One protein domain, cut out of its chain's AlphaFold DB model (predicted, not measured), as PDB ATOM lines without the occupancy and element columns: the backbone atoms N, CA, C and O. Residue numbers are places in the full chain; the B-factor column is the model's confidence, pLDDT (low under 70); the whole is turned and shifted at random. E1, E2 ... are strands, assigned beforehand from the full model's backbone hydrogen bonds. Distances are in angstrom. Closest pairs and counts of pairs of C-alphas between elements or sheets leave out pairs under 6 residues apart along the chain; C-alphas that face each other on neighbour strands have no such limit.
ATOM      1  N   MET A  14     112.543 137.440 175.560       54.44
ATOM      2  CA  MET A  14     111.643 136.947 174.514       54.44
ATOM      3  C   MET A  14     110.473 136.166 175.120       54.44
ATOM      4  O   MET A  14     110.661 135.187 175.831       54.44
ATOM      5  N   ILE A  15     109.246 136.580 174.800       58.19
ATOM      6  CA  ILE A  15     108.026 135.895 175.240       58.19
ATOM      7  C   ILE A  15     107.501 135.038 174.084       58.19
ATOM      8  O   ILE A  15     107.213 135.559 173.006       58.19
ATOM      9  N   GLY A  16     107.327 133.738 174.327       61.00
ATOM     10  CA  GLY A  16     106.747 132.791 173.370       61.00
ATOM     11  C   GLY A  16     107.767 131.891 172.666       61.00
ATOM     12  O   GLY A  16     108.922 131.794 173.072       61.00
ATOM     13  N   THR A  17     107.323 131.199 171.617       64.94
ATOM     14  CA  THR A  17     108.145 130.298 170.805       64.94
ATOM     15  C   THR A  17     109.033 131.115 169.859       64.94
ATOM     16  O   THR A  17     108.493 131.865 169.039       64.94
ATOM     17  N   PRO A  18     110.373 130.992 169.941       69.00
ATOM     18  CA  PRO A  18     111.281 131.644 169.007       69.00
ATOM     19  C   PRO A  18     111.121 131.077 167.594       69.00
ATOM     20  O   PRO A  18     111.073 129.862 167.405       69.00
ATOM     21  N   ALA A  19     111.127 131.955 166.598       76.06
ATOM     22  CA  ALA A  19     111.238 131.604 165.189       76.06
ATOM     23  C   ALA A  19     112.363 132.404 164.534       76.06
ATOM     24  O   ALA A  19     112.523 133.599 164.793       76.06
ATOM     25  N   VAL A  20     113.131 131.740 163.673       78.75
ATOM     26  CA  VAL A  20     114.138 132.386 162.829       78.75
ATOM     27  C   VAL A  20     113.435 133.060 161.655       78.75
ATOM     28  O   VAL A  20     112.614 132.436 160.993       78.75
ATOM     29  N   ILE A  21     113.764 134.327 161.413       79.50
ATOM     30  CA  ILE A  21     113.186 135.163 160.343       79.50
ATOM     31  C   ILE A  21     114.243 135.681 159.360       79.50
ATOM     32  O   ILE A  21     113.927 136.424 158.430       79.50
ATOM     33  N   GLY A  22     115.505 135.303 159.567       78.88
ATOM     34  CA  GLY A  22     116.601 135.604 158.657       78.88
ATOM     35  C   GLY A  22     117.970 135.330 159.268       78.88
ATOM     36  O   GLY A  22     118.107 135.108 160.473       78.88
ATOM     37  N   TRP A  23     118.982 135.383 158.413       83.06
ATOM     38  CA  TRP A  23     120.396 135.356 158.768       83.06
ATOM     39  C   TRP A  23     121.089 136.486 158.030       83.06
ATOM     40  O   TRP A  23     120.655 136.870 156.947       83.06
ATOM     41  N   ASN A  24     122.175 136.997 158.593       85.00
ATOM     42  CA  ASN A  24     123.031 137.879 157.823       85.00
ATOM     43  C   ASN A  24     123.938 137.081 156.869       85.00
ATOM     44  O   ASN A  24     124.195 135.893 157.079       85.00
ATOM     45  N   ALA A  25     124.460 137.749 155.838       79.94
ATOM     46  CA  ALA A  25     125.217 137.095 154.763       79.94
ATOM     47  C   ALA A  25     126.433 136.276 155.251       79.94
ATOM     48  O   ALA A  25     126.731 135.213 154.707       79.94
ATOM     49  N   ASP A  26     127.131 136.748 156.290       79.88
ATOM     50  CA  ASP A  26     128.319 136.086 156.853       79.88
ATOM     51  C   ASP A  26     128.004 135.063 157.970       79.88
ATOM     52  O   ASP A  26     128.916 134.420 158.492       79.88
ATOM     53  N   ARG A  27     126.718 134.874 158.312       76.69
ATOM     54  CA  ARG A  27     126.196 133.931 159.327       76.69
ATOM     55  C   ARG A  27     126.684 134.170 160.751       76.69
ATOM     56  O   ARG A  27     126.560 133.292 161.608       76.69
ATOM     57  N   THR A  28     127.216 135.349 161.023       84.25
ATOM     58  CA  THR A  28     127.556 135.758 162.383       84.25
ATOM     59  C   THR A  28     126.354 136.301 163.135       84.25
ATOM     60  O   THR A  28     126.438 136.480 164.338       84.25
ATOM     61  N   ARG A  29     125.217 136.547 162.478       86.31
ATOM     62  CA  ARG A  29     124.002 137.077 163.099       86.31
ATOM     63  C   ARG A  29     122.772 136.321 162.626       86.31
ATOM     64  O   ARG A  29     122.588 136.082 161.432       86.31
ATOM     65  N   VAL A  30     121.909 135.987 163.579       86.31
ATOM     66  CA  VAL A  30     120.589 135.403 163.325       86.31
ATOM     67  C   VAL A  30     119.505 136.382 163.756       86.31
ATOM     68  O   VAL A  30     119.608 137.023 164.806       86.31
ATOM     69  N   TYR A  31     118.465 136.497 162.938       86.06
ATOM     70  CA  TYR A  31     117.298 137.321 163.214       86.06
ATOM     71  C   TYR A  31     116.157 136.444 163.719       86.06
ATOM     72  O   TYR A  31     115.830 135.416 163.120       86.06
ATOM     73  N   LEU A  32     115.560 136.844 164.838       84.00
ATOM     74  CA  LEU A  32     114.598 136.051 165.598       84.00
ATOM     75  C   LEU A  32     113.348 136.869 165.919       84.00
ATOM     76  O   LEU A  32     113.417 138.082 166.099       84.00
ATOM     77  N   VAL A  33     112.211 136.202 166.065       79.12
ATOM     78  CA  VAL A  33     110.984 136.779 166.634       79.12
ATOM     79  C   VAL A  33     110.353 135.789 167.609       79.12
ATOM     80  O   VAL A  33     110.469 134.578 167.429       79.12
ATOM     81  N   GLY A  34     109.704 136.288 168.660       70.94
ATOM     82  CA  GLY A  34     108.918 135.470 169.587       70.94
ATOM     83  C   GLY A  34     107.431 135.488 169.241       70.94
ATOM     84  O   GLY A  34     106.851 136.564 169.084       70.94
ATOM     85  N   TYR A  35     106.811 134.309 169.155       64.44
ATOM     86  CA  TYR A  35     105.366 134.142 168.967       64.44
ATOM     87  C   TYR A  35     104.724 133.555 170.229       64.44
ATOM     88  O   TYR A  35     105.085 132.458 170.646       64.44
ATOM     89  N   GLY A  36     103.750 134.229 170.848       52.09
ATOM     90  CA  GLY A  36     103.123 133.726 172.076       52.09
ATOM     91  C   GLY A  36     101.691 134.206 172.289       52.09
ATOM     92  O   GLY A  36     101.274 135.229 171.759       52.09
ATOM     93  N   THR A  37     100.937 133.498 173.132       43.00
ATOM     94  CA  THR A  37      99.537 133.817 173.486       43.00
ATOM     95  C   THR A  37      99.353 135.187 174.157       43.00
ATOM     96  O   THR A  37      98.230 135.673 174.270       43.00
ATOM     97  N   HIS A  38     100.454 135.835 174.552       39.12
ATOM     98  CA  HIS A  38     100.503 137.196 175.090       39.12
ATOM     99  C   HIS A  38     101.446 138.125 174.305       39.12
ATOM    100  O   HIS A  38     101.812 139.184 174.816       39.12
ATOM    101  N   SER A  39     101.858 137.769 173.080       45.41
ATOM    102  CA  SER A  39     102.751 138.602 172.265       45.41
ATOM    103  C   SER A  39     101.987 139.782 171.651       45.41
ATOM    104  O   SER A  39     101.750 139.843 170.447       45.41
ATOM    105  N   ALA A  40     101.612 140.749 172.488       41.97
ATOM    106  CA  ALA A  40     101.274 142.100 172.041       41.97
ATOM    107  C   ALA A  40     102.495 142.818 171.420       41.97
ATOM    108  O   ALA A  40     102.351 143.885 170.831       41.97
ATOM    109  N   GLU A  41     103.683 142.212 171.527       53.06
ATOM    110  CA  GLU A  41     104.968 142.744 171.093       53.06
ATOM    111  C   GLU A  41     105.702 141.701 170.232       53.06
ATOM    112  O   GLU A  41     106.596 140.997 170.698       53.06
ATOM    113  N   THR A  42     105.316 141.562 168.962       67.00
ATOM    114  CA  THR A  42     106.112 140.804 167.985       67.00
ATOM    115  C   THR A  42     107.250 141.695 167.490       67.00
ATOM    116  O   THR A  42     107.115 142.419 166.508       67.00
ATOM    117  N   VAL A  43     108.361 141.705 168.224       75.38
ATOM    118  CA  VAL A  43     109.538 142.521 167.896       75.38
ATOM    119  C   VAL A  43     110.615 141.622 167.290       75.38
ATOM    120  O   VAL A  43     111.011 140.655 167.937       75.38
ATOM    121  N   PRO A  44     111.096 141.909 166.068       81.44
ATOM    122  CA  PRO A  44     112.287 141.281 165.520       81.44
ATOM    123  C   PRO A  44     113.533 141.641 166.337       81.44
ATOM    124  O   PRO A  44     113.776 142.811 166.647       81.44
ATOM    125  N   PHE A  45     114.339 140.638 166.653       83.69
ATOM    126  CA  PHE A  45     115.603 140.755 167.366       83.69
ATOM    127  C   PHE A  45     116.759 140.261 166.501       83.69
ATOM    128  O   PHE A  45     116.598 139.383 165.659       83.69
ATOM    129  N   GLU A  46     117.942 140.796 166.763       88.06
ATOM    130  CA  GLU A  46     119.223 140.300 166.279       88.06
ATOM    131  C   GLU A  46     119.968 139.622 167.430       88.06
ATOM    132  O   GLU A  46     120.023 140.146 168.548       88.06
ATOM    133  N   LEU A  47     120.556 138.463 167.139       86.81
ATOM    134  CA  LEU A  47     121.469 137.740 168.013       86.81
ATOM    135  C   LEU A  47     122.824 137.604 167.307       86.81
ATOM    136  O   LEU A  47     122.910 136.972 166.253       86.81
ATOM    137  N   ASP A  48     123.868 138.193 167.892       86.12
ATOM    138  CA  ASP A  48     125.242 138.147 167.380       86.12
ATOM    139  C   ASP A  48     125.964 136.876 167.836       86.12
ATOM    140  O   ASP A  48     126.371 136.740 168.982       86.12
ATOM    141  N   LEU A  49     126.130 135.936 166.921       82.88
ATOM    142  CA  LEU A  49     126.815 134.664 167.097       82.88
ATOM    143  C   LEU A  49     128.327 134.741 166.822       82.88
ATOM    144  O   LEU A  49     128.984 133.710 166.927       82.88
ATOM    145  N   THR A  50     128.916 135.906 166.515       82.38
ATOM    146  CA  THR A  50     130.378 136.054 166.327       82.38
ATOM    147  C   THR A  50     131.212 135.472 167.480       82.38
ATOM    148  O   THR A  50     132.243 134.851 167.212       82.38
ATOM    149  N   PRO A  51     130.804 135.606 168.761       75.19
ATOM    150  CA  PRO A  51     131.539 135.005 169.877       75.19
ATOM    151  C   PRO A  51     131.448 133.469 169.936       75.19
ATOM    152  O   PRO A  51     132.159 132.843 170.726       75.19
ATOM    153  N   PHE A  52     130.557 132.852 169.155       73.19
ATOM    154  CA  PHE A  52     130.291 131.421 169.200       73.19
ATOM    155  C   PHE A  52     131.291 130.646 168.337       73.19
ATOM    156  O   PHE A  52     131.377 130.827 167.123       73.19
ATOM    157  N   VAL A  53     132.030 129.726 168.961       68.06
ATOM    158  CA  VAL A  53     132.949 128.822 168.256       68.06
ATOM    159  C   VAL A  53     132.284 127.456 168.121       68.06
ATOM    160  O   VAL A  53     132.187 126.695 169.086       68.06
ATOM    161  N   TYR A  54     131.826 127.135 166.910       63.97
ATOM    162  CA  TYR A  54     131.226 125.835 166.610       63.97
ATOM    163  C   TYR A  54     132.205 124.690 166.922       63.97
ATOM    164  O   TYR A  54     133.360 124.711 166.503       63.97
ATOM    165  N   GLY A  55     131.733 123.671 167.648       61.84
ATOM    166  CA  GLY A  55     132.522 122.480 167.993       61.84
ATOM    167  C   GLY A  55     133.164 122.495 169.384       61.84
ATOM    168  O   GLY A  55     133.766 121.497 169.773       61.84
ATOM    169  N   ASN A  56     133.002 123.567 170.161       64.81
ATOM    170  CA  ASN A  56     133.313 123.541 171.588       64.81
ATOM    171  C   ASN A  56     132.112 122.990 172.382       64.81
ATOM    172  O   ASN A  56     130.977 123.415 172.180       64.81
ATOM    173  N   ALA A  57     132.363 122.025 173.268       57.84
ATOM    174  CA  ALA A  57     131.334 121.348 174.063       57.84
ATOM    175  C   ALA A  57     130.934 122.116 175.336       57.84
ATOM    176  O   ALA A  57     130.019 121.695 176.043       57.84
ATOM    177  N   ALA A  58     131.626 123.215 175.655       64.56
ATOM    178  CA  ALA A  58     131.266 124.064 176.782       64.56
ATOM    179  C   ALA A  58     129.959 124.831 176.489       64.56
ATOM    180  O   ALA A  58     129.819 125.383 175.396       64.56
ATOM    181  N   PRO A  59     129.015 124.902 177.444       61.38
ATOM    182  CA  PRO A  59     127.860 125.784 177.334       61.38
ATOM    183  C   PRO A  59     128.315 127.235 177.150       61.38
ATOM    184  O   PRO A  59     129.180 127.712 177.883       61.38
ATOM    185  N   TYR A  60     127.717 127.927 176.185       64.75
ATOM    186  CA  TYR A  60     127.922 129.356 175.973       64.75
ATOM    187  C   TYR A  60     126.714 130.118 176.498       64.75
ATOM    188  O   TYR A  60     125.575 129.750 176.203       64.75
ATOM    189  N   GLU A  61     126.953 131.204 177.228       67.75
ATOM    190  CA  GLU A  61     125.897 132.187 177.444       67.75
ATOM    191  C   GLU A  61     125.552 132.849 176.110       67.75
ATOM    192  O   GLU A  61     126.437 133.283 175.367       67.75
ATOM    193  N   LEU A  62     124.259 132.911 175.794       66.88
ATOM    194  CA  LEU A  62     123.806 133.590 174.590       66.88
ATOM    195  C   LEU A  62     124.021 135.104 174.747       66.88
ATOM    196  O   LEU A  62     123.522 135.686 175.718       66.88
ATOM    197  N   PRO A  63     124.685 135.774 173.790       72.19
ATOM    198  CA  PRO A  63     124.818 137.229 173.805       72.19
ATOM    199  C   PRO A  63     123.448 137.905 173.837       72.19
ATOM    200  O   PRO A  63     122.446 137.307 173.445       72.19
ATOM    201  N   ALA A  64     123.368 139.130 174.357       74.62
ATOM    202  CA  ALA A  64     122.100 139.848 174.515       74.62
ATOM    203  C   ALA A  64     121.360 140.023 173.174       74.62
ATOM    204  O   ALA A  64     121.992 140.291 172.152       74.62
ATOM    205  N   LEU A  65     120.025 139.900 173.184       78.38
ATOM    206  CA  LEU A  65     119.214 140.247 172.016       78.38
ATOM    207  C   LEU A  65     119.224 141.760 171.807       78.38
ATOM    208  O   LEU A  65     118.967 142.533 172.734       78.38
ATOM    209  N   ARG A  66     119.442 142.185 170.564       84.50
ATOM    210  CA  ARG A  66     119.272 143.579 170.155       84.50
ATOM    211  C   ARG A  66     117.947 143.721 169.404       84.50
ATOM    212  O   ARG A  66     117.790 143.078 168.371       84.50
ATOM    213  N   PRO A  67     116.983 144.534 169.868       81.38
ATOM    214  CA  PRO A  67     115.772 144.780 169.092       81.38
ATOM    215  C   PRO A  67     116.134 145.499 167.789       81.38
ATOM    216  O   PRO A  67     116.892 146.470 167.804       81.38
ATOM    217  N   LEU A  68     115.583 145.034 166.669       82.38
ATOM    218  CA  LEU A  68     115.776 145.670 165.364       82.38
ATOM    219  C   LEU A  68     114.884 146.899 165.178       82.38
ATOM    220  O   LEU A  68     115.134 147.706 164.296       82.38
ATOM    221  N   MET A  69     113.847 147.067 165.997       77.94
ATOM    222  CA  MET A  69     112.956 148.222 165.940       77.94
ATOM    223  C   MET A  69     112.363 148.534 167.321       77.94
ATOM    224  O   MET A  69     112.325 147.653 168.188       77.94
ATOM    225  N   PRO A  70     111.866 149.765 167.550       72.88
ATOM    226  CA  PRO A  70     111.080 150.080 168.740       72.88
ATOM    227  C   PRO A  70     109.876 149.138 168.880       72.88
ATOM    228  O   PRO A  70     109.234 148.797 167.887       72.88
ATOM    229  N   ARG A  71     109.518 148.753 170.115       69.94
ATOM    230  CA  ARG A  71     108.452 147.759 170.373       69.94
ATOM    231  C   ARG A  71     107.068 148.147 169.831       69.94
ATOM    232  O   ARG A  71     106.215 147.290 169.655       69.94
ATOM    233  N   ASN A  72     106.856 149.429 169.558       67.19
ATOM    234  CA  ASN A  72     105.618 150.008 169.041       67.19
ATOM    235  C   ASN A  72     105.684 150.379 167.548       67.19
ATOM    236  O   ASN A  72     104.760 151.022 167.052       67.19
ATOM    237  N   ALA A  73     106.764 150.029 166.840       64.88
ATOM    238  CA  ALA A  73     106.956 150.422 165.444       64.88
ATOM    239  C   ALA A  73     105.979 149.720 164.487       64.88
ATOM    240  O   ALA A  73     105.545 150.324 163.507       64.88
ATOM    241  N   LEU A  74     105.604 148.471 164.778       65.38
ATOM    242  CA  LEU A  74     104.664 147.678 163.983       65.38
ATOM    243  C   LEU A  74     103.599 147.048 164.885       65.38
ATOM    244  O   LEU A  74     103.829 146.814 166.072       65.38
ATOM    245  N   ARG A  75     102.407 146.810 164.327       59.12
ATOM    246  CA  ARG A  75     101.297 146.183 165.060       59.12
ATOM    247  C   ARG A  75     101.549 144.676 165.251       59.12
ATOM    248  O   ARG A  75     102.207 144.075 164.405       59.12
ATOM    249  N   PRO A  76     101.023 144.068 166.331       50.94
ATOM    250  CA  PRO A  76     101.167 142.636 166.581       50.94
ATOM    251  C   PRO A  76     100.476 141.794 165.499       50.94
ATOM    252  O   PRO A  76      99.463 142.220 164.949       50.94
ATOM    253  N   GLN A  77     101.004 140.584 165.271       54.41
ATOM    254  CA  GLN A  77     100.583 139.579 164.272       54.41
ATOM    255  C   GLN A  77     101.115 139.795 162.852       54.41
ATOM    256  O   GLN A  77     100.358 139.886 161.887       54.41
TER     257      GLN A  77
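AT A GLANCE: This is residues 14 to 77 of the 246 residues of an uncharacterized protein of Chloroflexi bacterium (UniProt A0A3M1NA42). With little regular structure, this is a small antiparallel sheet, E1, E2, E3, with a long stretch, residues 49 to 77, whose residues 53 to 59 stick out before it folds back to pair with E3 at residues 66 to 67. The strands form a meander, each the antiparallel neighbour of the one before. Of 64 printed residues, 18 are in named elements, all strand; the elongated outline spans 39 by 23 by 16 A, only just loose, close to compact, with radius of gyration of the C-alphas 13.2 A.

IN THESE COORDINATES: Find C-alpha 29 at (124.002, 137.077, 163.099); E2 runs 19.8 A to residue 35. E1, residues 17 to 23, spans 17.9 A. E3, residues 45 to 48, ends at (125.242, 138.147, 167.380).

HOW THE PARTS SIT: Inner strand E2 forms hairpins with edge strands E1, at 148 degrees, and E3, at 146 degrees. Look for N 19 and O 33, 2.8 A, and N 45 and O 32, 2.8 A, within hydrogen-bond range.

THE WHOLE: The farthest C-alphas, Ala 57 and Arg 75, are 40.0 A apart. The printed part has no cut. Residues 14 to 18, 35 to 42, 53 to 62 and 71 to 77 have pLDDT under 70.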